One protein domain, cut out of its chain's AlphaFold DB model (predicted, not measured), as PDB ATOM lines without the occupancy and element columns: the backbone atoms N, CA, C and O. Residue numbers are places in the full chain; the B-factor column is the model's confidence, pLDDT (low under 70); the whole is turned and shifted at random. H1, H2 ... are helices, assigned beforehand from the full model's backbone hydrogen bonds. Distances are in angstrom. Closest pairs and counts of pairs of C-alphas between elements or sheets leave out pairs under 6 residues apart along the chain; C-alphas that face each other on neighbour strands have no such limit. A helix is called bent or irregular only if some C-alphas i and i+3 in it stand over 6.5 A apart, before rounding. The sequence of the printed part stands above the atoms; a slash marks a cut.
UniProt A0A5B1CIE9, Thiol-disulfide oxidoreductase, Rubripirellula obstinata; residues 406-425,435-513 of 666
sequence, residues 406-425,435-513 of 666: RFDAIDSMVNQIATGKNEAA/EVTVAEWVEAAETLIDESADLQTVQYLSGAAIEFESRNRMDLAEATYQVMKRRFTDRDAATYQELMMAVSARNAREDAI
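Overview. This is residues 406 to 425 and 435 to 513 of the 666 residues of the protein "Thiol-disulfide oxidoreductase" of Rubripirellula obstinata (UniProt A0A5B1CIE9). This is a flat up-and-down bundle of five helices: H1, H3 and H5 run the same way in a row, and H2 and H4 run back the other way, side by side over one side of that row. H5 makes one border of the row and H1 the other, and the last turns of H5, residues 507 to 512, stick out together with Ile 513. The printed part has 99 residues with five named helices, H1 to H5 in chain order, and no named strand; its class is all helix. It is compact, with a radius of gyration of the C-alphas of 13.4 A, and spans 46 by 36 by 19 A.

Arrangement. H1, residues 406 to 419, touches H2, residues 438 to 451, at a shallow tilt of 28 degrees, opposite ways; their closest C-alphas, those of Arg 406 and Leu 448, are 5.3 A apart. H3, residues 455 to 470, is the hub, touching the four other helices. With residues 464 to 468 alone it only just touches H1, with 3 pairs of C-alphas within 8 A, the closest Val 414 and Ala 464 at 6.9 A. H2 and H3 form a helical hairpin and only just touch, also with 3 such pairs, the closest Ile 449 and Thr 457 at 6.8 A. H4, residues 474 to 487, forms a helical hairpin with H3, at a shallow tilt of 19 degrees; the closest C-alphas, those of Ala 465 and Ala 477, are 4.4 A apart. H4 also touches H2, the same way at a shallow tilt of 31 degrees, closest at Val 438 and Leu 476, whose C-alphas are 5.7 A apart. H5, residues 494 to 512, touches H3 the same way at a shallow tilt of 16 degrees, through its residues 494 to 502 alone, with the C-alphas of Leu 455 and Thr 495 closest at 4.9 A. H4 and H5, a helical hairpin, only just touch, with 3 pairs of C-alphas within 8 A, the closest Tyr 481 and Val 503 at 7.2 A; their shallow tilt of 32 degrees is only just short of steep. H1 is apart from H4 and H5, and H2 is apart from H5. In H2, H3, H4 and H5 every O i to N i+4 pair is within hydrogen-bond range; in H1 9 of 10 are.

Along the chain. H1 begins at C-alpha 406 (-38.259, -51.056, 29.548) and is 20.9 A long; it is only just irregular, with C-alphas 406 and 409 7.0 A apart. H2 is 19.8 A long, H3 22.9 A and H4 20.0 A. H5, the longest at 27.0 A, ends at C-alpha 512 (-12.021, -31.331, 39.551).

Size, cuts and confidence. The two C-alphas farthest apart, those of Ala 425 and Asp 492, are 46.7 A apart. Residues 426 to 434 are not printed, and C-alphas 425 and 435 are 13.3 A apart across this cut, in the link from H1 to H2. The links H2 to H3 and H3 to H4 are tight, and H4 to H5 is short. The mean pLDDT of the printed part is 83.6; residues 406 to 409 and 419 to 425 are under 70.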
ATOM      1  N   ARG A 406     -39.232 -52.142  29.699       53.38
ATOM      2  CA  ARG A 406     -38.259 -51.056  29.548       53.38
ATOM      3  C   ARG A 406     -36.917 -51.295  30.239       53.38
ATOM      4  O   ARG A 406     -35.879 -51.124  29.608       53.38
ATOM      5  N   PHE A 407     -36.941 -51.657  31.524       60.09
ATOM      6  CA  PHE A 407     -35.716 -51.782  32.310       60.09
ATOM      7  C   PHE A 407     -35.111 -53.187  32.261       60.09
ATOM      8  O   PHE A 407     -33.904 -53.290  32.367       60.09
ATOM      9  N   ASP A 408     -35.882 -54.248  32.000       63.34
ATOM     10  CA  ASP A 408     -35.421 -55.641  32.142       63.34
ATOM     11  C   ASP A 408     -34.197 -55.950  31.234       63.34
ATOM     12  O   ASP A 408     -33.178 -56.480  31.689       63.34
ATOM     13  N   ALA A 409     -34.244 -55.550  29.955       67.00
ATOM     14  CA  ALA A 409     -33.145 -55.779  29.007       67.00
ATOM     15  C   ALA A 409     -31.897 -54.939  29.332       67.00
ATOM     16  O   ALA A 409     -30.769 -55.439  29.314       67.00
ATOM     17  N   ILE A 410     -32.098 -53.662  29.657       77.56
ATOM     18  CA  ILE A 410     -31.005 -52.746  29.989       77.56
ATOM     19  C   ILE A 410     -30.418 -53.057  31.378       77.56
ATOM     20  O   ILE A 410     -29.208 -52.951  31.551       77.56
ATOM     21  N   ASP A 411     -31.219 -53.571  32.316       80.12
ATOM     22  CA  ASP A 411     -30.801 -54.073  33.629       80.12
ATOM     23  C   ASP A 411     -29.917 -55.303  33.482       80.12
ATOM     24  O   ASP A 411     -28.888 -55.394  34.149       80.12
ATOM     25  N   SER A 412     -30.255 -56.234  32.583       76.75
ATOM     26  CA  SER A 412     -29.376 -57.365  32.267       76.75
ATOM     27  C   SER A 412     -28.007 -56.878  31.781       76.75
ATOM     28  O   SER A 412     -26.973 -57.343  32.264       76.75
ATOM     29  N   MET A 413     -27.970 -55.866  30.907       81.75
ATOM     30  CA  MET A 413     -26.715 -55.281  30.419       81.75
ATOM     31  C   MET A 413     -25.943 -54.557  31.527       81.75
ATOM     32  O   MET A 413     -24.740 -54.784  31.678       81.75
ATOM     33  N   VAL A 414     -26.617 -53.737  32.344       84.00
ATOM     34  CA  VAL A 414     -26.013 -53.095  33.521       84.00
ATOM     35  C   VAL A 414     -25.448 -54.158  34.458       84.00
ATOM     36  O   VAL A 414     -24.302 -54.029  34.870       84.00
ATOM     37  N   ASN A 415     -26.170 -55.250  34.722       79.62
ATOM     38  CA  ASN A 415     -25.737 -56.349  35.588       79.62
ATOM     39  C   ASN A 415     -24.542 -57.137  35.024       79.62
ATOM     40  O   ASN A 415     -23.629 -57.503  35.774       79.62
ATOM     41  N   GLN A 416     -24.494 -57.363  33.710       78.62
ATOM     42  CA  GLN A 416     -23.344 -57.976  33.032       78.62
ATOM     43  C   GLN A 416     -22.092 -57.101  33.179       78.62
ATOM     44  O   GLN A 416     -21.034 -57.578  33.602       78.62
ATOM     45  N   ILE A 417     -22.231 -55.793  32.932       78.94
ATOM     46  CA  ILE A 417     -21.175 -54.804  33.189       78.94
ATOM     47  C   ILE A 417     -20.851 -54.762  34.691       78.94
ATOM     48  O   ILE A 417     -19.700 -54.568  35.097       78.94
ATOM     49  N   ALA A 418     -21.861 -54.973  35.540       70.44
ATOM     50  CA  ALA A 418     -21.748 -54.792  36.967       70.44
ATOM     51  C   ALA A 418     -20.904 -55.871  37.637       70.44
ATOM     52  O   ALA A 418     -20.084 -55.553  38.506       70.44
ATOM     53  N   THR A 419     -21.153 -57.122  37.270       67.12
ATOM     54  CA  THR A 419     -20.585 -58.313  37.901       67.12
ATOM     55  C   THR A 419     -19.281 -58.754  37.245       67.12
ATOM     56  O   THR A 419     -18.524 -59.507  37.864       67.12
ATOM     57  N   GLY A 420     -19.015 -58.317  36.005       59.16
ATOM     58  CA  GLY A 420     -17.923 -58.845  35.181       59.16
ATOM     59  C   GLY A 420     -17.996 -60.369  35.014       59.16
ATOM     60  O   GLY A 420     -16.993 -61.006  34.689       59.16
ATOM     61  N   LYS A 421     -19.155 -60.962  35.325       45.22
ATOM     62  CA  LYS A 421     -19.424 -62.392  35.329       45.22
ATOM     63  C   LYS A 421     -20.641 -62.645  34.464       45.22
ATOM     64  O   LYS A 421     -21.692 -62.045  34.647       45.22
ATOM     65  N   ASN A 422     -20.483 -63.603  33.567       52.94
ATOM     66  CA  ASN A 422     -21.572 -64.114  32.760       52.94
ATOM     67  C   ASN A 422     -22.392 -65.065  33.640       52.94
ATOM     68  O   ASN A 422     -21.811 -65.953  34.265       52.94
ATOM     69  N   GLU A 423     -23.720 -64.978  33.628       42.28
ATOM     70  CA  GLU A 423     -24.566 -66.075  34.136       42.28
ATOM     71  C   GLU A 423     -24.339 -67.375  33.328       42.28
ATOM     72  O   GLU A 423     -24.572 -68.474  33.815       42.28
ATOM     73  N   ALA A 424     -23.735 -67.268  32.136       40.41
ATOM     74  CA  ALA A 424     -23.250 -68.395  31.337       40.41
ATOM     75  C   ALA A 424     -21.915 -69.017  31.822       40.41
ATOM     76  O   ALA A 424     -21.496 -70.044  31.289       40.41
ATOM     77  N   ALA A 425     -21.221 -68.432  32.808       40.12
ATOM     78  CA  ALA A 425     -19.868 -68.856  33.204       40.12
ATOM     79  C   ALA A 425     -19.807 -70.074  34.152       40.12
ATOM     80  O   ALA A 425     -18.713 -70.456  34.566       40.12
ATOM     81  N   GLU A 435     -18.133 -58.648  25.575       71.88
ATOM     82  CA  GLU A 435     -18.294 -57.491  26.459       71.88
ATOM     83  C   GLU A 435     -19.291 -56.507  25.835       71.88
ATOM     84  O   GLU A 435     -19.178 -56.210  24.644       71.88
ATOM     85  N   VAL A 436     -20.239 -55.999  26.637       81.94
ATOM     86  CA  VAL A 436     -21.254 -55.044  26.171       81.94
ATOM     87  C   VAL A 436     -20.573 -53.870  25.472       81.94
ATOM     88  O   VAL A 436     -19.795 -53.105  26.070       81.94
ATOM     89  N   THR A 437     -20.861 -53.742  24.182       89.06
ATOM     90  CA  THR A 437     -20.315 -52.694  23.333       89.06
ATOM     91  C   THR A 437     -21.080 -51.390  23.528       89.06
ATOM     92  O   THR A 437     -22.244 -51.363  23.929       89.06
ATOM     93  N   VAL A 438     -20.434 -50.271  23.190       91.19
ATOM     94  CA  VAL A 438     -21.084 -48.952  23.210       91.19
ATOM     95  C   VAL A 438     -22.303 -48.917  22.284       91.19
ATOM     96  O   VAL A 438     -23.291 -48.276  22.615       91.19
ATOM     97  N   ALA A 439     -22.249 -49.607  21.141       91.44
ATOM     98  CA  ALA A 439     -23.348 -49.633  20.182       91.44
ATOM     99  C   ALA A 439     -24.580 -50.354  20.746       91.44
ATOM    100  O   ALA A 439     -25.668 -49.788  20.707       91.44
ATOM    101  N   GLU A 440     -24.391 -51.542  21.327       88.75
ATOM    102  CA  GLU A 440     -25.472 -52.303  21.970       88.75
ATOM    103  C   GLU A 440     -26.090 -51.505  23.124       88.75
ATOM    104  O   GLU A 440     -27.308 -51.430  23.254       88.75
ATOM    105  N   TRP A 441     -25.257 -50.854  23.944       92.94
ATOM    106  CA  TRP A 441     -25.744 -50.015  25.037       92.94
ATOM    107  C   TRP A 441     -26.549 -48.807  24.547       92.94
ATOM    108  O   TRP A 441     -27.609 -48.505  25.092       92.94
ATOM    109  N   VAL A 442     -26.059 -48.104  23.521       94.06
ATOM    110  CA  VAL A 442     -26.762 -46.953  22.940       94.06
ATOM    111  C   VAL A 442     -28.115 -47.374  22.377       94.06
ATOM    112  O   VAL A 442     -29.094 -46.677  22.623       94.06
ATOM    113  N   GLU A 443     -28.187 -48.510  21.683       90.12
ATOM    114  CA  GLU A 443     -29.445 -49.055  21.162       90.12
ATOM    115  C   GLU A 443     -30.434 -49.380  22.290       90.12
ATOM    116  O   GLU A 443     -31.602 -48.994  22.215       90.12
ATOM    117  N   ALA A 444     -29.969 -50.009  23.374       88.81
ATOM    118  CA  ALA A 444     -30.802 -50.298  24.540       88.81
ATOM    119  C   ALA A 444     -31.302 -49.016  25.230       88.81
ATOM    120  O   ALA A 444     -32.484 -48.906  25.556       88.81
ATOM    121  N   ALA A 445     -30.431 -48.019  25.410       91.62
ATOM    122  CA  ALA A 445     -30.797 -46.738  26.008       91.62
ATOM    123  C   ALA A 445     -31.765 -45.934  25.123       91.62
ATOM    124  O   ALA A 445     -32.694 -45.313  25.638       91.62
ATOM    125  N   GLU A 446     -31.579 -45.942  23.800       91.12
ATOM    126  CA  GLU A 446     -32.507 -45.312  22.854       91.12
ATOM    127  C   GLU A 446     -33.866 -46.019  22.864       91.12
ATOM    128  O   GLU A 446     -34.886 -45.342  22.968       91.12
ATOM    129  N   THR A 447     -33.881 -47.355  22.874       86.19
ATOM    130  CA  THR A 447     -35.110 -48.156  22.984       86.19
ATOM    131  C   THR A 447     -35.862 -47.844  24.275       86.19
ATOM    132  O   THR A 447     -37.064 -47.591  24.240       86.19
ATOM    133  N   LEU A 448     -35.159 -47.781  25.411       83.75
ATOM    134  CA  LEU A 448     -35.751 -47.406  26.696       83.75
ATOM    135  C   LEU A 448     -36.424 -46.025  26.626       83.75
ATOM    136  O   LEU A 448     -37.545 -45.864  27.107       83.75
ATOM    137  N   ILE A 449     -35.765 -45.038  26.015       86.31
ATOM    138  CA  ILE A 449     -36.310 -43.679  25.880       86.31
ATOM    139  C   ILE A 449     -37.491 -43.635  24.899       86.31
ATOM    140  O   ILE A 449     -38.446 -42.890  25.123       86.31
ATOM    141  N   ASP A 450     -37.438 -44.411  23.818       81.38
ATOM    142  CA  ASP A 450     -38.529 -44.520  22.845       81.38
ATOM    143  C   ASP A 450     -39.773 -45.156  23.472       81.38
ATOM    144  O   ASP A 450     -40.899 -44.752  23.174       81.38
ATOM    145  N   GLU A 451     -39.574 -46.107  24.384       74.56
ATOM    146  CA  GLU A 451     -40.649 -46.684  25.176       74.56
ATOM    147  C   GLU A 451     -41.144 -45.721  26.267       74.56
ATOM    148  O   GLU A 451     -42.359 -45.619  26.443       74.56
ATOM    149  N   SER A 452     -40.256 -45.017  26.992       71.88
ATOM    150  CA  SER A 452     -40.599 -43.935  27.937       71.88
ATOM    151  C   SER A 452     -39.615 -42.775  27.944       71.88
ATOM    152  O   SER A 452     -38.490 -42.880  28.422       71.88
ATOM    153  N   ALA A 453     -40.096 -41.592  27.583       78.81
ATOM    154  CA  ALA A 453     -39.354 -40.349  27.762       78.81
ATOM    155  C   ALA A 453     -39.787 -39.621  29.052       78.81
ATOM    156  O   ALA A 453     -40.196 -38.459  29.009       78.81
ATOM    157  N   ASP A 454     -39.736 -40.306  30.199       77.00
ATOM    158  CA  ASP A 454     -40.154 -39.773  31.505       77.00
ATOM    159  C   ASP A 454     -38.985 -39.490  32.466       77.00
ATOM    160  O   ASP A 454     -37.817 -39.767  32.186       77.00
ATOM    161  N   LEU A 455     -39.306 -38.895  33.621       75.12
ATOM    162  CA  LEU A 455     -38.323 -38.532  34.648       75.12
ATOM    163  C   LEU A 455     -37.593 -39.760  35.211       75.12
ATOM    164  O   LEU A 455     -36.389 -39.698  35.447       75.12
ATOM    165  N   GLN A 456     -38.304 -40.877  35.378       79.06
ATOM    166  CA  GLN A 456     -37.731 -42.116  35.900       79.06
ATOM    167  C   GLN A 456     -36.644 -42.658  34.965       79.06
ATOM    168  O   GLN A 456     -35.596 -43.103  35.425       79.06
ATOM    169  N   THR A 457     -36.859 -42.565  33.656       84.06
ATOM    170  CA  THR A 457     -35.893 -42.987  32.637       84.06
ATOM    171  C   THR A 457     -34.609 -42.161  32.692       84.06
ATOM    172  O   THR A 457     -33.512 -42.719  32.642       84.06
ATOM    173  N   VAL A 458     -34.724 -40.839  32.867       87.88
ATOM    174  CA  VAL A 458     -33.555 -39.955  33.031       87.88
ATOM    175  C   VAL A 458     -32.775 -40.302  34.301       87.88
ATOM    176  O   VAL A 458     -31.548 -40.412  34.256       87.88
ATOM    177  N   GLN A 459     -33.470 -40.510  35.423       85.31
ATOM    178  CA  GLN A 459     -32.851 -40.878  36.701       85.31
ATOM    179  C   GLN A 459     -32.127 -42.225  36.612       85.31
ATOM    180  O   GLN A 459     -30.984 -42.346  37.053       85.31
ATOM    181  N   TYR A 460     -32.763 -43.215  35.984       89.56
ATOM    182  CA  TYR A 460     -32.184 -44.536  35.770       89.56
ATOM    183  C   TYR A 460     -30.901 -44.471  34.934       89.56
ATOM    184  O   TYR A 460     -29.845 -44.924  35.378       89.56
ATOM    185  N   LEU A 461     -30.962 -43.855  33.748       93.38
ATOM    186  CA  LEU A 461     -29.806 -43.746  32.855       93.38
ATOM    187  C   LEU A 461     -28.672 -42.928  33.491       93.38
ATOM    188  O   LEU A 461     -27.497 -43.252  33.310       93.38
ATOM    189  N   SER A 462     -29.003 -41.910  34.289       92.56
ATOM    190  CA  SER A 462     -28.017 -41.156  35.072       92.56
ATOM    191  C   SER A 462     -27.342 -42.028  36.139       92.56
ATOM    192  O   SER A 462     -26.122 -41.968  36.293       92.56
ATOM    193  N   GLY A 463     -28.106 -42.882  36.828       90.38
ATOM    194  CA  GLY A 463     -27.580 -43.879  37.766       90.38
ATOM    195  C   GLY A 463     -26.639 -44.884  37.096       90.38
ATOM    196  O   GLY A 463     -25.519 -45.085  37.568       90.38
ATOM    197  N   ALA A 464     -27.045 -45.442  35.951       91.56
ATOM    198  CA  ALA A 464     -26.220 -46.356  35.160       91.56
ATOM    199  C   ALA A 464     -24.912 -45.692  34.691       91.56
ATOM    200  O   ALA A 464     -23.841 -46.294  34.757       91.56
ATOM    201  N   ALA A 465     -24.958 -44.419  34.285       92.69
ATOM    202  CA  ALA A 465     -23.760 -43.681  33.894       92.69
ATOM    203  C   ALA A 465     -22.752 -43.535  35.051       92.69
ATOM    204  O   ALA A 465     -21.565 -43.804  34.858       92.69
ATOM    205  N   ILE A 466     -23.212 -43.201  36.265       89.31
ATOM    206  CA  ILE A 466     -22.362 -43.165  37.475       89.31
ATOM    207  C   ILE A 466     -21.768 -44.551  37.750       89.31
ATOM    208  O   ILE A 466     -20.598 -44.690  38.120       89.31
ATOM    209  N   GLU A 467     -22.562 -45.598  37.544       86.62
ATOM    210  CA  GLU A 467     -22.111 -46.966  37.720       86.62
ATOM    211  C   GLU A 467     -20.967 -47.329  36.753       86.62
ATOM    212  O   GLU A 467     -19.981 -47.959  37.166       86.62
ATOM    213  N   PHE A 468     -21.041 -46.881  35.501       89.56
ATOM    214  CA  PHE A 468     -19.978 -47.059  34.510       89.56
ATOM    215  C   PHE A 468     -18.725 -46.242  34.838       89.56
ATOM    216  O   PHE A 468     -17.614 -46.777  34.751       89.56
ATOM    217  N   GLU A 469     -18.883 -44.998  35.303       87.31
ATOM    218  CA  GLU A 469     -17.771 -44.177  35.806       87.31
ATOM    219  C   GLU A 469     -17.028 -44.900  36.945       87.31
ATOM    220  O   GLU A 469     -15.798 -45.035  36.912       87.31
ATOM    221  N   SER A 470     -17.774 -45.478  37.899       83.62
ATOM    222  CA  SER A 470     -17.224 -46.245  39.031       83.62
ATOM    223  C   SER A 470     -16.471 -47.515  38.614       83.62
ATOM    224  O   SER A 470     -15.685 -48.063  39.391       83.62
ATOM    225  N   ARG A 471     -16.652 -47.974  37.372       82.50
ATOM    226  CA  ARG A 471     -15.959 -49.129  36.773       82.50
ATOM    227  C   ARG A 471     -14.948 -48.754  35.700       82.50
ATOM    228  O   ARG A 471     -14.372 -49.642  35.081       82.50
ATOM    229  N   ASN A 472     -14.704 -47.460  35.501       83.62
ATOM    230  CA  ASN A 472     -13.777 -46.952  34.495       83.62
ATOM    231  C   ASN A 472     -14.212 -47.242  33.037       83.62
ATOM    232  O   ASN A 472     -13.389 -47.155  32.128       83.62
ATOM    233  N   ARG A 473     -15.502 -47.534  32.801       88.75
ATOM    234  CA  ARG A 473     -16.129 -47.621  31.466       88.75
ATOM    235  C   ARG A 473     -16.641 -46.243  31.035       88.75
ATOM    236  O   ARG A 473     -17.837 -46.003  30.887       88.75
ATOM    237  N   MET A 474     -15.704 -45.306  30.884       89.25
ATOM    238  CA  MET A 474     -16.005 -43.908  30.535       89.25
ATOM    239  C   MET A 474     -16.630 -43.768  29.139       89.25
ATOM    240  O   MET A 474     -17.348 -42.810  28.877       89.25
ATOM    241  N   ASP A 475     -16.380 -44.740  28.262       93.38
ATOM    242  CA  ASP A 475     -16.996 -44.872  26.945       93.38
ATOM    243  C   ASP A 475     -18.521 -45.038  27.035       93.38
ATOM    244  O   ASP A 475     -19.257 -44.327  26.349       93.38
ATOM    245  N   LEU A 476     -18.996 -45.923  27.918       93.81
ATOM    246  CA  LEU A 476     -20.424 -46.139  28.149       93.81
ATOM    247  C   LEU A 476     -21.061 -44.954  28.866       93.81
ATOM    248  O   LEU A 476     -22.120 -44.502  28.445       93.81
ATOM    249  N   ALA A 477     -20.404 -44.416  29.900       93.44
ATOM    250  CA  ALA A 477     -20.898 -43.235  30.606       93.44
ATOM    251  C   ALA A 477     -21.119 -42.064  29.636       93.44
ATOM    252  O   ALA A 477     -22.217 -41.507  29.573       93.44
ATOM    253  N   GLU A 478     -20.109 -41.734  28.821       95.00
ATOM    254  CA  GLU A 478     -20.209 -40.676  27.814       95.00
ATOM    255  C   GLU A 478     -21.347 -40.933  26.830       95.00
ATOM    256  O   GLU A 478     -22.165 -40.040  26.592       95.00
ATOM    257  N   ALA A 479     -21.450 -42.156  26.310       96.06
ATOM    258  CA  ALA A 479     -22.520 -42.528  25.397       96.06
ATOM    259  C   ALA A 479     -23.914 -42.338  26.021       96.06
ATOM    260  O   ALA A 479     -24.784 -41.756  25.372       96.06
ATOM    261  N   THR A 480     -24.116 -42.729  27.284       96.56
ATOM    262  CA  THR A 480     -25.387 -42.539  28.005       96.56
ATOM    263  C   THR A 480     -25.778 -41.065  28.078       96.56
ATOM    264  O   THR A 480     -26.894 -40.692  27.709       96.56
ATOM    265  N   TYR A 481     -24.853 -40.195  28.495       96.12
ATOM    266  CA  TYR A 481     -25.122 -38.757  28.571       96.12
ATOM    267  C   TYR A 481     -25.394 -38.145  27.192       96.12
ATOM    268  O   TYR A 481     -26.249 -37.269  27.074       96.12
ATOM    269  N   GLN A 482     -24.708 -38.601  26.140       96.62
ATOM    270  CA  GLN A 482     -24.945 -38.132  24.772       96.62
ATOM    271  C   GLN A 482     -26.297 -38.589  24.218       96.62
ATOM    272  O   GLN A 482     -26.971 -37.817  23.535       96.62
ATOM    273  N   VAL A 483     -26.730 -39.816  24.518       96.56
ATOM    274  CA  VAL A 483     -28.082 -40.290  24.193       96.56
ATOM    275  C   VAL A 483     -29.116 -39.401  24.878       96.56
ATOM    276  O   VAL A 483     -29.942 -38.799  24.194       96.56
ATOM    277  N   MET A 484     -29.017 -39.206  26.197       96.31
ATOM    278  CA  MET A 484     -29.977 -38.375  26.926       96.31
ATOM    279  C   MET A 484     -30.004 -36.924  26.414       96.31
ATOM    280  O   MET A 484     -31.082 -36.406  26.137       96.31
ATOM    281  N   LYS A 485     -28.844 -36.285  26.187       96.31
ATOM    282  CA  LYS A 485     -28.759 -34.911  25.638       96.31
ATOM    283  C   LYS A 485     -29.395 -34.766  24.255       96.31
ATOM    284  O   LYS A 485     -29.927 -33.705  23.940       96.31
ATOM    285  N   ARG A 486     -29.324 -35.804  23.415       96.00
ATOM    286  CA  ARG A 486     -29.953 -35.801  22.084       96.00
ATOM    287  C   ARG A 486     -31.466 -35.999  22.153       96.00
ATOM    288  O   ARG A 486     -32.169 -35.461  21.303       96.00
ATOM    289  N   ARG A 487     -31.962 -36.791  23.110       93.69
ATOM    290  CA  ARG A 487     -33.383 -37.169  23.196       93.69
ATOM    291  C   ARG A 487     -34.216 -36.203  24.044       93.69
ATOM    292  O   ARG A 487     -35.341 -35.896  23.663       93.69
ATOM    293  N   PHE A 488     -33.666 -35.687  25.141       91.06
ATOM    294  CA  PHE A 488     -34.336 -34.732  26.025       91.06
ATOM    295  C   PHE A 488     -33.862 -33.310  25.709       91.06
ATOM    296  O   PHE A 488     -32.826 -32.870  26.198       91.06
ATOM    297  N   THR A 489     -34.606 -32.589  24.865       91.62
ATOM    298  CA  THR A 489     -34.234 -31.233  24.401       91.62
ATOM    299  C   THR A 489     -35.138 -30.116  24.922       91.62
ATOM    300  O   THR A 489     -34.823 -28.940  24.727       91.62
ATOM    301  N   ASP A 490     -36.273 -30.462  25.529       85.44
ATOM    302  CA  ASP A 490     -37.247 -29.497  26.039       85.44
ATOM    303  C   ASP A 490     -36.774 -28.891  27.365       85.44
ATOM    304  O   ASP A 490     -36.823 -29.542  28.400       85.44
ATOM    305  N   ARG A 491     -36.326 -27.633  27.329       88.19
ATOM    306  CA  ARG A 491     -35.697 -26.963  28.475       88.19
ATOM    307  C   ARG A 491     -36.642 -26.707  29.642       88.19
ATOM    308  O   ARG A 491     -36.166 -26.577  30.768       88.19
ATOM    309  N   ASP A 492     -37.940 -26.640  29.380       77.31
ATOM    310  CA  ASP A 492     -38.938 -26.358  30.407       77.31
ATOM    311  C   ASP A 492     -39.432 -27.652  31.084       77.31
ATOM    312  O   ASP A 492     -40.088 -27.604  32.126       77.31
ATOM    313  N   ALA A 493     -39.086 -28.824  30.535       77.44
ATOM    314  CA  ALA A 493     -39.470 -30.115  31.087       77.44
ATOM    315  C   ALA A 493     -38.618 -30.512  32.305       77.44
ATOM    316  O   ALA A 493     -37.393 -30.362  32.322       77.44
ATOM    317  N   ALA A 494     -39.258 -31.135  33.300       75.94
ATOM    318  CA  ALA A 494     -38.575 -31.679  34.479       75.94
ATOM    319  C   ALA A 494     -37.492 -32.715  34.113       75.94
ATOM    320  O   ALA A 494     -36.455 -32.780  34.764       75.94
ATOM    321  N   THR A 495     -37.700 -33.477  33.034       79.44
ATOM    322  CA  THR A 495     -36.726 -34.439  32.492       79.44
ATOM    323  C   THR A 495     -35.426 -33.772  32.049       79.44
ATOM    324  O   THR A 495     -34.345 -34.293  32.309       79.44
ATOM    325  N   TYR A 496     -35.511 -32.605  31.408       84.44
ATOM    326  CA  TYR A 496     -34.333 -31.851  30.996       84.44
ATOM    327  C   TYR A 496     -33.602 -31.248  32.190       84.44
ATOM    328  O   TYR A 496     -32.377 -31.283  32.227       84.44
ATOM    329  N   GLN A 497     -34.332 -30.723  33.176       83.50
ATOM    330  CA  GLN A 497     -33.720 -30.188  34.394       83.50
ATOM    331  C   GLN A 497     -32.951 -31.279  35.149       83.50
ATOM    332  O   GLN A 497     -31.783 -31.079  35.480       83.50
ATOM    333  N   GLU A 498     -33.548 -32.462  35.312       84.81
ATOM    334  CA  GLU A 498     -32.884 -33.635  35.895       84.81
ATOM    335  C   GLU A 498     -31.617 -34.027  35.123       84.81
ATOM    336  O   GLU A 498     -30.539 -34.171  35.703       84.81
ATOM    337  N   LEU A 499     -31.711 -34.120  33.792       93.19
ATOM    338  CA  LEU A 499     -30.561 -34.411  32.939       93.19
ATOM    339  C   LEU A 499     -29.452 -33.367  33.113       93.19
ATOM    340  O   LEU A 499     -28.276 -33.716  33.220       93.19
ATOM    341  N   MET A 500     -29.801 -32.082  33.128       92.06
ATOM    342  CA  MET A 500     -28.821 -31.009  33.260       92.06
ATOM    343  C   MET A 500     -28.153 -31.002  34.634       92.06
ATOM    344  O   MET A 500     -26.959 -30.715  34.696       92.06
ATOM    345  N   MET A 501     -28.856 -31.381  35.705       87.62
ATOM    346  CA  MET A 501     -28.233 -31.604  37.014       87.62
ATOM    347  C   MET A 501     -27.207 -32.740  36.954       87.62
ATOM    348  O   MET A 501     -26.059 -32.552  37.364       87.62
ATOM    349  N   ALA A 502     -27.568 -33.886  36.371       91.00
ATOM    350  CA  ALA A 502     -26.657 -35.023  36.229       91.00
ATOM    351  C   ALA A 502     -25.424 -34.683  35.367       91.00
ATOM    352  O   ALA A 502     -24.296 -35.054  35.704       91.00
ATOM    353  N   VAL A 503     -25.619 -33.932  34.277       93.12
ATOM    354  CA  VAL A 503     -24.540 -33.441  33.405       93.12
ATOM    355  C   VAL A 503     -23.659 -32.423  34.126       93.12
ATOM    356  O   VAL A 503     -22.440 -32.491  33.999       93.12
ATOM    357  N   SER A 504     -24.249 -31.495  34.879       91.12
ATOM    358  CA  SER A 504     -23.507 -30.506  35.667       91.12
ATOM    359  C   SER A 504     -22.610 -31.193  36.695       91.12
ATOM    360  O   SER A 504     -21.410 -30.926  36.745       91.12
ATOM    361  N   ALA A 505     -23.156 -32.164  37.432       90.69
ATOM    362  CA  ALA A 505     -22.385 -32.957  38.381       90.69
ATOM    363  C   ALA A 505     -21.240 -33.717  37.698       90.69
ATOM    364  O   ALA A 505     -20.120 -33.736  38.203       90.69
ATOM    365  N   ARG A 506     -21.479 -34.313  36.526       92.38
ATOM    366  CA  ARG A 506     -20.407 -34.955  35.763       92.38
ATOM    367  C   ARG A 506     -19.311 -33.975  35.350       92.38
ATOM    368  O   ARG A 506     -18.136 -34.271  35.546       92.38
ATOM    369  N   ASN A 507     -19.682 -32.821  34.807       92.44
ATOM    370  CA  ASN A 507     -18.710 -31.810  34.405       92.44
ATOM    371  C   ASN A 507     -17.879 -31.347  35.608       92.44
ATOM    372  O   ASN A 507     -16.666 -31.239  35.492       92.44
ATOM    373  N   ALA A 508     -18.506 -31.153  36.775       91.50
ATOM    374  CA  ALA A 508     -17.797 -30.816  38.008       91.50
ATOM    375  C   ALA A 508     -16.775 -31.897  38.401       91.50
ATOM    376  O   ALA A 508     -15.643 -31.569  38.754       91.50
ATOM    377  N   ARG A 509     -17.126 -33.186  38.268       91.56
ATOM    378  CA  ARG A 509     -16.179 -34.295  38.484       91.56
ATOM    379  C   ARG A 509     -14.989 -34.229  37.537       91.56
ATOM    380  O   ARG A 509     -13.856 -34.335  37.997       91.56
ATOM    381  N   GLU A 510     -15.237 -34.064  36.240       91.25
ATOM    382  CA  GLU A 510     -14.183 -33.986  35.220       91.25
ATOM    383  C   GLU A 510     -13.279 -32.766  35.436       91.25
ATOM    384  O   GLU A 510     -12.054 -32.886  35.395       91.25
ATOM    385  N   ASP A 511     -13.876 -31.615  35.743       92.94
ATOM    386  CA  ASP A 511     -13.167 -30.370  36.019       92.94
ATOM    387  C   ASP A 511     -12.325 -30.437  37.292       92.94
ATOM    388  O   ASP A 511     -11.278 -29.793  37.360       92.94
ATOM    389  N   ALA A 512     -12.759 -31.191  38.304       93.19
ATOM    390  CA  ALA A 512     -12.021 -31.331  39.551       93.19
ATOM    391  C   ALA A 512     -10.702 -32.098  39.370       93.19
ATOM    392  O   ALA A 512      -9.727 -31.785  40.058       93.19
ATOM    393  N   ILE A 513     -10.632 -33.066  38.447       93.94
ATOM    394  CA  ILE A 513      -9.429 -33.882  38.240       93.94
ATOM    395  C   ILE A 513      -8.230 -33.003  37.845       93.94
ATOM    396  O   ILE A 513      -8.270 -32.198  36.918       93.94
TER     397      ILE A 513